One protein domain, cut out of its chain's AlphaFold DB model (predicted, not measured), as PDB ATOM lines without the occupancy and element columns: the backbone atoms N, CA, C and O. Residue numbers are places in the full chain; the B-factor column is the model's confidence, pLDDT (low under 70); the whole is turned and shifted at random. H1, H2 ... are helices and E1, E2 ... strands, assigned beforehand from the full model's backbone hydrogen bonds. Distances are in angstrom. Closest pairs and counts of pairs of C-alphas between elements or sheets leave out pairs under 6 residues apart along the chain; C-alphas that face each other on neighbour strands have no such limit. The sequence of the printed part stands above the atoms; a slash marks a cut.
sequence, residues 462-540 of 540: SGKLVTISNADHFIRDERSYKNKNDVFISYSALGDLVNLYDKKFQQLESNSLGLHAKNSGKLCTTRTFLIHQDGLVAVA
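Overview. This is residues 462 to 540 of the 540 residues of an uncharacterized protein of Lodderomyces elongisporus (strain ATCC 11503 / CBS 2605 / JCM 1781 / NBRC 1676 / NRRL YB-4239) (UniProt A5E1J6). A small, strongly twisted antiparallel sheet of four strands has one long helix, H2, running away from it like an arm; only the first turns of H2, residues 491 to 497, come near the sheet. Residues 502 to 521, the far part of H2 and much of the link after it, stick out free, and that link then folds back to the sheet at E3, while the short helix H1 sits off the sheet. The 79 printed residues include two named helices and four named strands, along the chain E1, H1, E2, H2, E3, E4, with the sheet order E1, E3, E4, E2. The class is mixed, helices and strands. The whole is only just loose, close to compact, with a radius of gyration of the C-alphas of 14.3 A, and elongated, spanning 42 by 25 by 21 A.

Arrangement. E1, residues 465 to 469, is an edge strand, antiparallel to E3, residues 526 to 531, at 147 degrees; N 466 and O 529 are 2.8 A apart, within hydrogen-bond range. H1, residues 478 to 481, is not on the sheet. E2, residues 488 to 490, is the other edge strand, antiparallel to E4, residues 535 to 538, at 168 degrees, with N 536 and O 489 2.8 A apart. H2, residues 491 to 512, follows E2 by a tight link and only grazes the sheet; its closest C-alphas to E4 are those of Tyr 491 and Gly 535, 4.3 A apart. H1 and H2 are apart. E2, H2 and E3 form a split strand-helix-strand unit, two strands running the same way with E4 between them in the sheet, and its crossover is right-handed. E3 and E4 are a hairpin, at 130 degrees, with N 530 and O 537 2.7 A apart. In H2, 17 of 18 O i to N i+4 pairs are within hydrogen-bond range; H1 is too short for such a pair.

Along the chain. E1, 13.5 A long from first to last C-alpha, begins at C-alpha 465 (11.153, -59.286, -1.861). H1 measures 5.4 A and E2 6.4 A. H2 measures 31.2 A and ends at C-alpha 512 (25.060, -32.269, -12.847). E3 measures 15.6 A. E4 measures 9.9 A and ends at C-alpha 538 (19.804, -59.539, 1.688).

Size, cuts and confidence. The C-alphas of Gly 463 and Gly 514, the two farthest apart, are 43.1 A apart. Without residues 502 to 521 the body spans 31 by 27 by 19 A. The printed part has no cut and ends at Ala 540, the chain's last residue. The link from H2 to E3, 13 residues, is long. The mean pLDDT of the printed part is 78.2; residues 477 to 485, residues 510 to 524 and residue 540 are under 70.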
ATOM      1  N   SER A 462       6.159 -57.556   5.179       88.19
ATOM      2  CA  SER A 462       6.953 -58.669   5.709       88.19
ATOM      3  C   SER A 462       6.817 -59.919   4.835       88.19
ATOM      4  O   SER A 462       5.707 -60.315   4.480       88.19
ATOM      5  N   GLY A 463       7.944 -60.556   4.520       91.06
ATOM      6  CA  GLY A 463       8.006 -61.734   3.651       91.06
ATOM      7  C   GLY A 463       7.952 -61.429   2.148       91.06
ATOM      8  O   GLY A 463       7.917 -62.362   1.350       91.06
ATOM      9  N   LYS A 464       7.939 -60.155   1.731       93.88
ATOM     10  CA  LYS A 464       8.079 -59.766   0.319       93.88
ATOM     11  C   LYS A 464       9.533 -59.469  -0.028       93.88
ATOM     12  O   LYS A 464      10.304 -59.019   0.818       93.88
ATOM     13  N   LEU A 465       9.883 -59.712  -1.289       95.00
ATOM     14  CA  LEU A 465      11.153 -59.286  -1.861       95.00
ATOM     15  C   LEU A 465      11.076 -57.824  -2.305       95.00
ATOM     16  O   LEU A 465      10.031 -57.351  -2.754       95.00
ATOM     17  N   VAL A 466      12.210 -57.140  -2.211       95.06
ATOM     18  CA  VAL A 466      12.430 -55.778  -2.684       95.06
ATOM     19  C   VAL A 466      13.809 -55.695  -3.326       95.06
ATOM     20  O   VAL A 466      14.785 -56.154  -2.742       95.06
ATOM     21  N   THR A 467      13.915 -55.103  -4.512       94.81
ATOM     22  CA  THR A 467      15.215 -54.767  -5.107       94.81
ATOM     23  C   THR A 467      15.457 -53.277  -4.929       94.81
ATOM     24  O   THR A 467      14.570 -52.476  -5.200       94.81
ATOM     25  N   ILE A 468      16.639 -52.908  -4.436       94.31
ATOM     26  CA  ILE A 468      17.043 -51.516  -4.210       94.31
ATOM     27  C   ILE A 468      18.127 -51.155  -5.223       94.31
ATOM     28  O   ILE A 468      19.079 -51.920  -5.398       94.31
ATOM     29  N   SER A 469      17.982 -50.005  -5.883       91.62
ATOM     30  CA  SER A 469      18.996 -49.437  -6.772       91.62
ATOM     31  C   SER A 469      20.018 -48.602  -5.996       91.62
ATOM     32  O   SER A 469      19.729 -48.041  -4.939       91.62
ATOM     33  N   ASN A 470      21.248 -48.544  -6.512       89.81
ATOM     34  CA  ASN A 470      22.410 -47.982  -5.820       89.81
ATOM     35  C   ASN A 470      22.588 -48.563  -4.403       89.81
ATOM     36  O   ASN A 470      22.812 -47.827  -3.438       89.81
ATOM     37  N   ALA A 471      22.479 -49.892  -4.276       90.38
ATOM     38  CA  ALA A 471      22.510 -50.621  -3.006       90.38
ATOM     39  C   ALA A 471      23.745 -50.288  -2.142       90.38
ATOM     40  O   ALA A 471      23.646 -50.264  -0.914       90.38
ATOM     41  N   ASP A 472      24.871 -49.934  -2.767       88.56
ATOM     42  CA  ASP A 472      26.095 -49.442  -2.116       88.56
ATOM     43  C   ASP A 472      25.854 -48.267  -1.150       88.56
ATOM     44  O   ASP A 472      26.575 -48.116  -0.169       88.56
ATOM     45  N   HIS A 473      24.850 -47.417  -1.394       89.06
ATOM     46  CA  HIS A 473      24.522 -46.312  -0.485       89.06
ATOM     47  C   HIS A 473      23.837 -46.764   0.805       89.06
ATOM     48  O   HIS A 473      23.892 -46.048   1.805       89.06
ATOM     49  N   PHE A 474      23.220 -47.943   0.795       89.38
ATOM     50  CA  PHE A 474      22.515 -48.519   1.936       89.38
ATOM     51  C   PHE A 474      23.401 -49.495   2.729       89.38
ATOM     52  O   PHE A 474      23.156 -49.739   3.910       89.38
ATOM     53  N   ILE A 475      24.475 -50.001   2.114       87.88
ATOM     54  CA  ILE A 475      25.453 -50.909   2.725       87.88
ATOM     55  C   ILE A 475      26.666 -50.087   3.179       87.88
ATOM     56  O   ILE A 475      27.599 -49.856   2.419       87.88
ATOM     57  N   ARG A 476      26.646 -49.625   4.437       71.81
ATOM     58  CA  ARG A 476      27.621 -48.640   4.954       71.81
ATOM     59  C   ARG A 476      29.094 -49.071   4.918       71.81
ATOM     60  O   ARG A 476      29.944 -48.188   4.971       71.81
ATOM     61  N   ASP A 477      29.406 -50.368   4.879       65.88
ATOM     62  CA  ASP A 477      30.794 -50.835   5.003       65.88
ATOM     63  C   ASP A 477      31.051 -52.194   4.321       65.88
ATOM     64  O   ASP A 477      30.858 -53.254   4.918       65.88
ATOM     65  N   GLU A 478      31.528 -52.188   3.068       57.31
ATOM     66  CA  GLU A 478      31.903 -53.416   2.339       57.31
ATOM     67  C   GLU A 478      32.861 -54.321   3.135       57.31
ATOM     68  O   GLU A 478      32.828 -55.546   2.994       57.31
ATOM     69  N   ARG A 479      33.732 -53.738   3.972       55.28
ATOM     70  CA  ARG A 479      34.785 -54.476   4.685       55.28
ATOM     71  C   ARG A 479      34.226 -55.443   5.726       55.28
ATOM     72  O   ARG A 479      34.882 -56.436   6.021       55.28
ATOM     73  N   SER A 480      33.020 -55.190   6.238       51.06
ATOM     74  CA  SER A 480      32.348 -56.074   7.197       51.06
ATOM     75  C   SER A 480      31.610 -57.247   6.526       51.06
ATOM     76  O   SER A 480      31.349 -58.260   7.171       51.06
ATOM     77  N   TYR A 481      31.307 -57.143   5.223       54.88
ATOM     78  CA  TYR A 481      30.390 -58.060   4.524       54.88
ATOM     79  C   TYR A 481      30.984 -58.795   3.312       54.88
ATOM     80  O   TYR A 481      30.301 -59.639   2.740       54.88
ATOM     81  N   LYS A 482      32.246 -58.545   2.927       53.22
ATOM     82  CA  LYS A 482      32.869 -59.152   1.726       53.22
ATOM     83  C   LYS A 482      32.810 -60.685   1.633       53.22
ATOM     84  O   LYS A 482      32.867 -61.198   0.524       53.22
ATOM     85  N   ASN A 483      32.644 -61.388   2.759       55.22
ATOM     86  CA  ASN A 483      32.550 -62.853   2.827       55.22
ATOM     87  C   ASN A 483      31.231 -63.369   3.448       55.22
ATOM     88  O   ASN A 483      31.187 -64.516   3.891       55.22
ATOM     89  N   LYS A 484      30.170 -62.550   3.550       55.91
ATOM     90  CA  LYS A 484      28.871 -62.988   4.097       55.91
ATOM     91  C   LYS A 484      27.704 -62.548   3.218       55.91
ATOM     92  O   LYS A 484      27.518 -61.360   2.960       55.91
ATOM     93  N   ASN A 485      26.870 -63.516   2.840       64.19
ATOM     94  CA  ASN A 485      25.601 -63.262   2.151       64.19
ATOM     95  C   ASN A 485      24.610 -62.488   3.050       64.19
ATOM     96  O   ASN A 485      23.744 -61.775   2.545       64.19
ATOM     97  N   ASP A 486      24.823 -62.546   4.369       73.62
ATOM     98  CA  ASP A 486      24.001 -61.975   5.439       73.62
ATOM     99  C   ASP A 486      24.185 -60.451   5.610       73.62
ATOM    100  O   ASP A 486      24.618 -59.960   6.655       73.62
ATOM    101  N   VAL A 487      23.861 -59.660   4.582       88.06
ATOM    102  CA  VAL A 487      23.732 -58.203   4.756       88.06
ATOM    103  C   VAL A 487      22.375 -57.892   5.384       88.06
ATOM    104  O   VAL A 487      21.338 -58.163   4.785       88.06
ATOM    105  N   PHE A 488      22.386 -57.279   6.567       91.25
ATOM    106  CA  PHE A 488      21.182 -56.842   7.274       91.25
ATOM    107  C   PHE A 488      21.160 -55.320   7.456       91.25
ATOM    108  O   PHE A 488      22.149 -54.720   7.879       91.25
ATOM    109  N   ILE A 489      20.018 -54.693   7.165       92.62
ATOM    110  CA  ILE A 489      19.777 -53.259   7.368       92.62
ATOM    111  C   ILE A 489      18.579 -53.118   8.307       92.62
ATOM    112  O   ILE A 489      17.450 -53.380   7.894       92.62
ATOM    113  N   SER A 490      18.798 -52.690   9.554       93.94
ATOM    114  CA  SER A 490      17.699 -52.497  10.511       93.94
ATOM    115  C   SER A 490      16.690 -51.456  10.015       93.94
ATOM    116  O   SER A 490      17.055 -50.493   9.333       93.94
ATOM    117  N   TYR A 491      15.417 -51.596  10.400       93.00
ATOM    118  CA  TYR A 491      14.367 -50.643  10.014       93.00
ATOM    119  C   TYR A 491      14.692 -49.197  10.438       93.00
ATOM    120  O   TYR A 491      14.352 -48.248   9.729       93.00
ATOM    121  N   SER A 492      15.379 -49.031  11.575       90.75
ATOM    122  CA  SER A 492      15.835 -47.739  12.093       90.75
ATOM    123  C   SER A 492      16.897 -47.109  11.189       90.75
ATOM    124  O   SER A 492      16.729 -45.973  10.751       90.75
ATOM    125  N   ALA A 493      17.939 -47.867  10.832       93.44
ATOM    126  CA  ALA A 493      19.000 -47.395   9.947       93.44
ATOM    127  C   ALA A 493      18.492 -47.129   8.521       93.44
ATOM    128  O   ALA A 493      18.945 -46.179   7.882       93.44
ATOM    129  N   LEU A 494      17.541 -47.932   8.025       94.19
ATOM    130  CA  LEU A 494      16.959 -47.764   6.692       94.19
ATOM    131  C   LEU A 494      16.303 -46.386   6.521       94.19
ATOM    132  O   LEU A 494      16.496 -45.756   5.486       94.19
ATOM    133  N   GLY A 495      15.572 -45.900   7.530       92.56
ATOM    134  CA  GLY A 495      14.952 -44.571   7.496       92.56
ATOM    135  C   GLY A 495      15.970 -43.447   7.308       92.56
ATOM    136  O   GLY A 495      15.822 -42.605   6.420       92.56
ATOM    137  N   ASP A 496      17.049 -43.462   8.091       93.06
ATOM    138  CA  ASP A 496      18.125 -42.470   7.988       93.06
ATOM    139  C   ASP A 496      18.864 -42.557   6.648       93.06
ATOM    140  O   ASP A 496      19.166 -41.532   6.033       93.06
ATOM    141  N   LEU A 497      19.134 -43.777   6.172       94.12
ATOM    142  CA  LEU A 497      19.794 -44.033   4.891       94.12
ATOM    143  C   LEU A 497      18.958 -43.533   3.708       94.12
ATOM    144  O   LEU A 497      19.497 -42.849   2.840       94.12
ATOM    145  N   VAL A 498      17.648 -43.799   3.695       93.44
ATOM    146  CA  VAL A 498      16.723 -43.296   2.664       93.44
ATOM    147  C   VAL A 498      16.657 -41.770   2.683       93.44
ATOM    148  O   VAL A 498      16.799 -41.139   1.637       93.44
ATOM    149  N   ASN A 499      16.515 -41.158   3.862       91.62
ATOM    150  CA  ASN A 499      16.479 -39.700   3.994       91.62
ATOM    151  C   ASN A 499      17.796 -39.032   3.558       91.62
ATOM    152  O   ASN A 499      17.777 -37.931   3.004       91.62
ATOM    153  N   LEU A 500      18.942 -39.675   3.801       92.31
ATOM    154  CA  LEU A 500      20.249 -39.213   3.333       92.31
ATOM    155  C   LEU A 500      20.393 -39.377   1.811       92.31
ATOM    156  O   LEU A 500      20.877 -38.460   1.146       92.31
ATOM    157  N   TYR A 501      19.952 -40.513   1.266       91.38
ATOM    158  CA  TYR A 501      19.981 -40.805  -0.165       91.38
ATOM    159  C   TYR A 501      19.108 -39.825  -0.958       91.38
ATOM    160  O   TYR A 501      19.629 -39.169  -1.855       91.38
ATOM    161  N   ASP A 502      17.838 -39.632  -0.579       89.12
ATOM    162  CA  ASP A 502      16.922 -38.690  -1.244       89.12
ATOM    163  C   ASP A 502      17.495 -37.256  -1.269       89.12
ATOM    164  O   ASP A 502      17.461 -36.587  -2.305       89.12
ATOM    165  N   LYS A 503      18.086 -36.789  -0.156       89.06
ATOM    166  CA  LYS A 503      18.745 -35.471  -0.080       89.06
ATOM    167  C   LYS A 503      19.976 -35.384  -0.986       89.06
ATOM    168  O   LYS A 503      20.154 -34.390  -1.687       89.06
ATOM    169  N   LYS A 504      20.833 -36.408  -0.975       87.56
ATOM    170  CA  LYS A 504      22.059 -36.440  -1.785       87.56
ATOM    171  C   LYS A 504      21.748 -36.541  -3.278       87.56
ATOM    172  O   LYS A 504      22.409 -35.884  -4.075       87.56
ATOM    173  N   PHE A 505      20.736 -37.318  -3.653       82.88
ATOM    174  CA  PHE A 505      20.275 -37.464  -5.032       82.88
ATOM    175  C   PHE A 505      19.832 -36.109  -5.608       82.88
ATOM    176  O   PHE A 505      20.305 -35.700  -6.665       82.88
ATOM    177  N   GLN A 506      19.040 -35.346  -4.845       79.06
ATOM    178  CA  GLN A 506      18.629 -33.985  -5.216       79.06
ATOM    179  C   GLN A 506      19.817 -33.016  -5.377       79.06
ATOM    180  O   GLN A 506      19.802 -32.190  -6.287       79.06
ATOM    181  N   GLN A 507      20.855 -33.124  -4.540       81.31
ATOM    182  CA  GLN A 507      22.072 -32.299  -4.642       81.31
ATOM    183  C   GLN A 507      22.976 -32.681  -5.825       81.31
ATOM    184  O   GLN A 507      23.633 -31.823  -6.410       81.31
ATOM    185  N   LEU A 508      23.045 -33.967  -6.177       75.69
ATOM    186  CA  LEU A 508      23.823 -34.427  -7.329       75.69
ATOM    187  C   LEU A 508      23.188 -33.942  -8.637       75.69
ATOM    188  O   LEU A 508      23.891 -33.395  -9.482       75.69
ATOM    189  N   GLU A 509      21.866 -34.059  -8.759       70.81
ATOM    190  CA  GLU A 509      21.112 -33.601  -9.931       70.81
ATOM    191  C   GLU A 509      21.077 -32.068 -10.076       70.81
ATOM    192  O   GLU A 509      21.081 -31.558 -11.193       70.81
ATOM    193  N   SER A 510      21.109 -31.292  -8.981       68.88
ATOM    194  CA  SER A 510      21.234 -29.827  -9.092       68.88
ATOM    195  C   SER A 510      22.604 -29.381  -9.612       68.88
ATOM    196  O   SER A 510      22.720 -28.308 -10.198       68.88
ATOM    197  N   ASN A 511      23.641 -30.200  -9.408       66.44
ATOM    198  CA  ASN A 511      25.021 -29.885  -9.782       66.44
ATOM    199  C   ASN A 511      25.425 -30.496 -11.140       66.44
ATOM    200  O   ASN A 511      26.338 -29.990 -11.794       66.44
ATOM    201  N   SER A 512      24.755 -31.565 -11.590       57.19
ATOM    202  CA  SER A 512      25.060 -32.269 -12.847       57.19
ATOM    203  C   SER A 512      24.728 -31.456 -14.104       57.19
ATOM    204  O   SER A 512      25.352 -31.674 -15.143       57.19
ATOM    205  N   LEU A 513      23.851 -30.450 -13.997       51.38
ATOM    206  CA  LEU A 513      23.517 -29.497 -15.069       51.38
ATOM    207  C   LEU A 513      24.722 -28.690 -15.603       51.38
ATOM    208  O   LEU A 513      24.601 -28.050 -16.645       51.38
ATOM    209  N   GLY A 514      25.878 -28.731 -14.924       42.31
ATOM    210  CA  GLY A 514      27.146 -28.158 -15.395       42.31
ATOM    211  C   GLY A 514      28.247 -29.168 -15.757       42.31
ATOM    212  O   GLY A 514      29.288 -28.751 -16.260       42.31
ATOM    213  N   LEU A 515      28.071 -30.474 -15.507       36.91
ATOM    214  CA  LEU A 515      29.099 -31.499 -15.749       36.91
ATOM    215  C   LEU A 515      28.486 -32.868 -16.087       36.91
ATOM    216  O   LEU A 515      28.284 -33.727 -15.226       36.91
ATOM    217  N   HIS A 516      28.290 -33.111 -17.383       40.12
ATOM    218  CA  HIS A 516      28.033 -34.454 -17.896       40.12
ATOM    219  C   HIS A 516      29.207 -35.414 -17.601       40.12
ATOM    220  O   HIS A 516      30.372 -35.109 -17.852       40.12
ATOM    221  N   ALA A 517      28.857 -36.630 -17.168       42.09
ATOM    222  CA  ALA A 517      29.562 -37.874 -17.501       42.09
ATOM    223  C   ALA A 517      31.049 -38.043 -17.090       42.09
ATOM    224  O   ALA A 517      31.851 -38.527 -17.885       42.09
ATOM    225  N   LYS A 518      31.424 -37.759 -15.828       40.47
ATOM    226  CA  LYS A 518      32.710 -38.248 -15.259       40.47
ATOM    227  C   LYS A 518      32.618 -39.340 -14.183       40.47
ATOM    228  O   LYS A 518      33.617 -40.006 -13.945       40.47
ATOM    229  N   ASN A 519      31.437 -39.599 -13.613       40.78
ATOM    230  CA  ASN A 519      31.210 -40.708 -12.664       40.78
ATOM    231  C   ASN A 519      30.286 -41.819 -13.208       40.78
ATOM    232  O   ASN A 519      29.960 -42.755 -12.484       40.78
ATOM    233  N   SER A 520      29.896 -41.761 -14.485       44.31
ATOM    234  CA  SER A 520      29.000 -42.732 -15.142       44.31
ATOM    235  C   SER A 520      29.587 -44.142 -15.316       44.31
ATOM    236  O   SER A 520      28.889 -45.030 -15.791       44.31
ATOM    237  N   GLY A 521      30.853 -44.360 -14.944       43.75
ATOM    238  CA  GLY A 521      31.512 -45.668 -14.999       43.75
ATOM    239  C   GLY A 521      31.229 -46.586 -13.804       43.75
ATOM    240  O   GLY A 521      31.461 -47.788 -13.911       43.75
ATOM    241  N   LYS A 522      30.723 -46.070 -12.670       52.75
ATOM    242  CA  LYS A 522      30.299 -46.947 -11.569       52.75
ATOM    243  C   LYS A 522      28.883 -47.442 -11.865       52.75
ATOM    244  O   LYS A 522      27.938 -46.660 -11.792       52.75
ATOM    245  N   LEU A 523      28.753 -48.724 -12.221       55.28
ATOM    246  CA  LEU A 523      27.453 -49.345 -12.480       55.28
ATOM    247  C   LEU A 523      26.511 -49.123 -11.289       55.28
ATOM    248  O   LEU A 523      26.920 -49.254 -10.136       55.28
ATOM    249  N   CYS A 524      25.245 -48.820 -11.583       68.06
ATOM    250  CA  CYS A 524      24.184 -48.787 -10.582       68.06
ATOM    251  C   CYS A 524      24.036 -50.193  -9.987       68.06
ATOM    252  O   CYS A 524      23.506 -51.092 -10.640       68.06
ATOM    253  N   THR A 525      24.540 -50.396  -8.771       85.62
ATOM    254  CA  THR A 525      24.445 -51.691  -8.100       85.62
ATOM    255  C   THR A 525      23.013 -51.910  -7.638       85.62
ATOM    256  O   THR A 525      22.445 -51.100  -6.903       85.62
ATOM    257  N   THR A 526      22.399 -53.003  -8.075       89.25
ATOM    258  CA  THR A 526      21.107 -53.451  -7.559       89.25
ATOM    259  C   THR A 526      21.330 -54.602  -6.590       89.25
ATOM    260  O   THR A 526      22.197 -55.450  -6.803       89.25
ATOM    261  N   ARG A 527      20.560 -54.645  -5.500       91.62
ATOM    262  CA  ARG A 527      20.555 -55.798  -4.589       91.62
ATOM    263  C   ARG A 527      19.145 -56.099  -4.118       91.62
ATOM    264  O   ARG A 527      18.370 -55.182  -3.843       91.62
ATOM    265  N   THR A 528      18.821 -57.385  -4.047       93.62
ATOM    266  CA  THR A 528      17.521 -57.873  -3.587       93.62
ATOM    267  C   THR A 528      17.585 -58.220  -2.104       93.62
ATOM    268  O   THR A 528      18.548 -58.818  -1.627       93.62
ATOM    269  N   PHE A 529      16.542 -57.836  -1.379       95.06
ATOM    270  CA  PHE A 529      16.365 -58.080   0.041       95.06
ATOM    271  C   PHE A 529      14.985 -58.690   0.296       95.06
ATOM    272  O   PHE A 529      14.010 -58.365  -0.382       95.06
ATOM    273  N   LEU A 530      14.896 -59.540   1.308       95.50
ATOM    274  CA  LEU A 530      13.667 -59.945   1.963       95.50
ATOM    275  C   LEU A 530      13.325 -58.918   3.049       95.50
ATOM    276  O   LEU A 530      14.165 -58.564   3.879       95.50
ATOM    277  N   ILE A 531      12.078 -58.458   3.066       94.75
ATOM    278  CA  ILE A 531      11.566 -57.580   4.118       94.75
ATOM    279  C   ILE A 531      11.259 -58.439   5.353       94.75
ATOM    280  O   ILE A 531      10.277 -59.184   5.369       94.75
ATOM    281  N   HIS A 532      12.096 -58.343   6.387       94.00
ATOM    282  CA  HIS A 532      11.876 -58.940   7.708       94.00
ATOM    283  C   HIS A 532      11.162 -57.947   8.642       94.00
ATOM    284  O   HIS A 532      11.029 -56.767   8.313       94.00
ATOM    285  N   GLN A 533      10.708 -58.399   9.814       91.81
ATOM    286  CA  GLN A 533      10.052 -57.533  10.805       91.81
ATOM    287  C   GLN A 533      11.013 -56.456  11.344       91.81
ATOM    288  O   GLN A 533      10.625 -55.302  11.496       91.81
ATOM    289  N   ASP A 534      12.285 -56.818  11.535       91.50
ATOM    290  CA  ASP A 534      13.322 -55.946  12.108       91.50
ATOM    291  C   ASP A 534      14.118 -55.128  11.073       91.50
ATOM    292  O   ASP A 534      14.931 -54.276  11.443       91.50
ATOM    293  N   GLY A 535      13.936 -55.383   9.775       92.81
ATOM    294  CA  GLY A 535      14.747 -54.763   8.727       92.81
ATOM    295  C   GLY A 535      14.827 -55.564   7.430       92.81
ATOM    296  O   GLY A 535      14.100 -56.532   7.226       92.81
ATOM    297  N   LEU A 536      15.727 -55.158   6.541       94.19
ATOM    298  CA  LEU A 536      15.968 -55.817   5.260       94.19
ATOM    299  C   LEU A 536      17.095 -56.843   5.396       94.19
ATOM    300  O   LEU A 536      18.197 -56.487   5.807       94.19
ATOM    301  N   VAL A 537      16.830 -58.092   5.016       93.56
ATOM    302  CA  VAL A 537      17.818 -59.180   4.945       93.56
ATOM    303  C   VAL A 537      18.159 -59.401   3.477       93.56
ATOM    304  O   VAL A 537      17.257 -59.644   2.683       93.56
ATOM    305  N   ALA A 538      19.422 -59.292   3.076       91.38
ATOM    306  CA  ALA A 538      19.804 -59.539   1.688       91.38
ATOM    307  C   ALA A 538      19.527 -60.993   1.287       91.38
ATOM    308  O   ALA A 538      19.747 -61.917   2.066       91.38
ATOM    309  N   VAL A 539      19.067 -61.178   0.054       88.00
ATOM    310  CA  VAL A 539      18.986 -62.496  -0.581       88.00
ATOM    311  C   VAL A 539      20.276 -62.716  -1.373       88.00
ATOM    312  O   VAL A 539      20.839 -61.751  -1.903       88.00
ATOM    313  N   ALA A 540      20.764 -63.957  -1.369       68.56
ATOM    314  CA  ALA A 540      21.941 -64.393  -2.121       68.56
ATOM    315  C   ALA A 540      21.653 -64.471  -3.631       68.56
ATOM    316  O   ALA A 540      20.508 -64.839  -3.981       68.56
TER     317      ALA A 540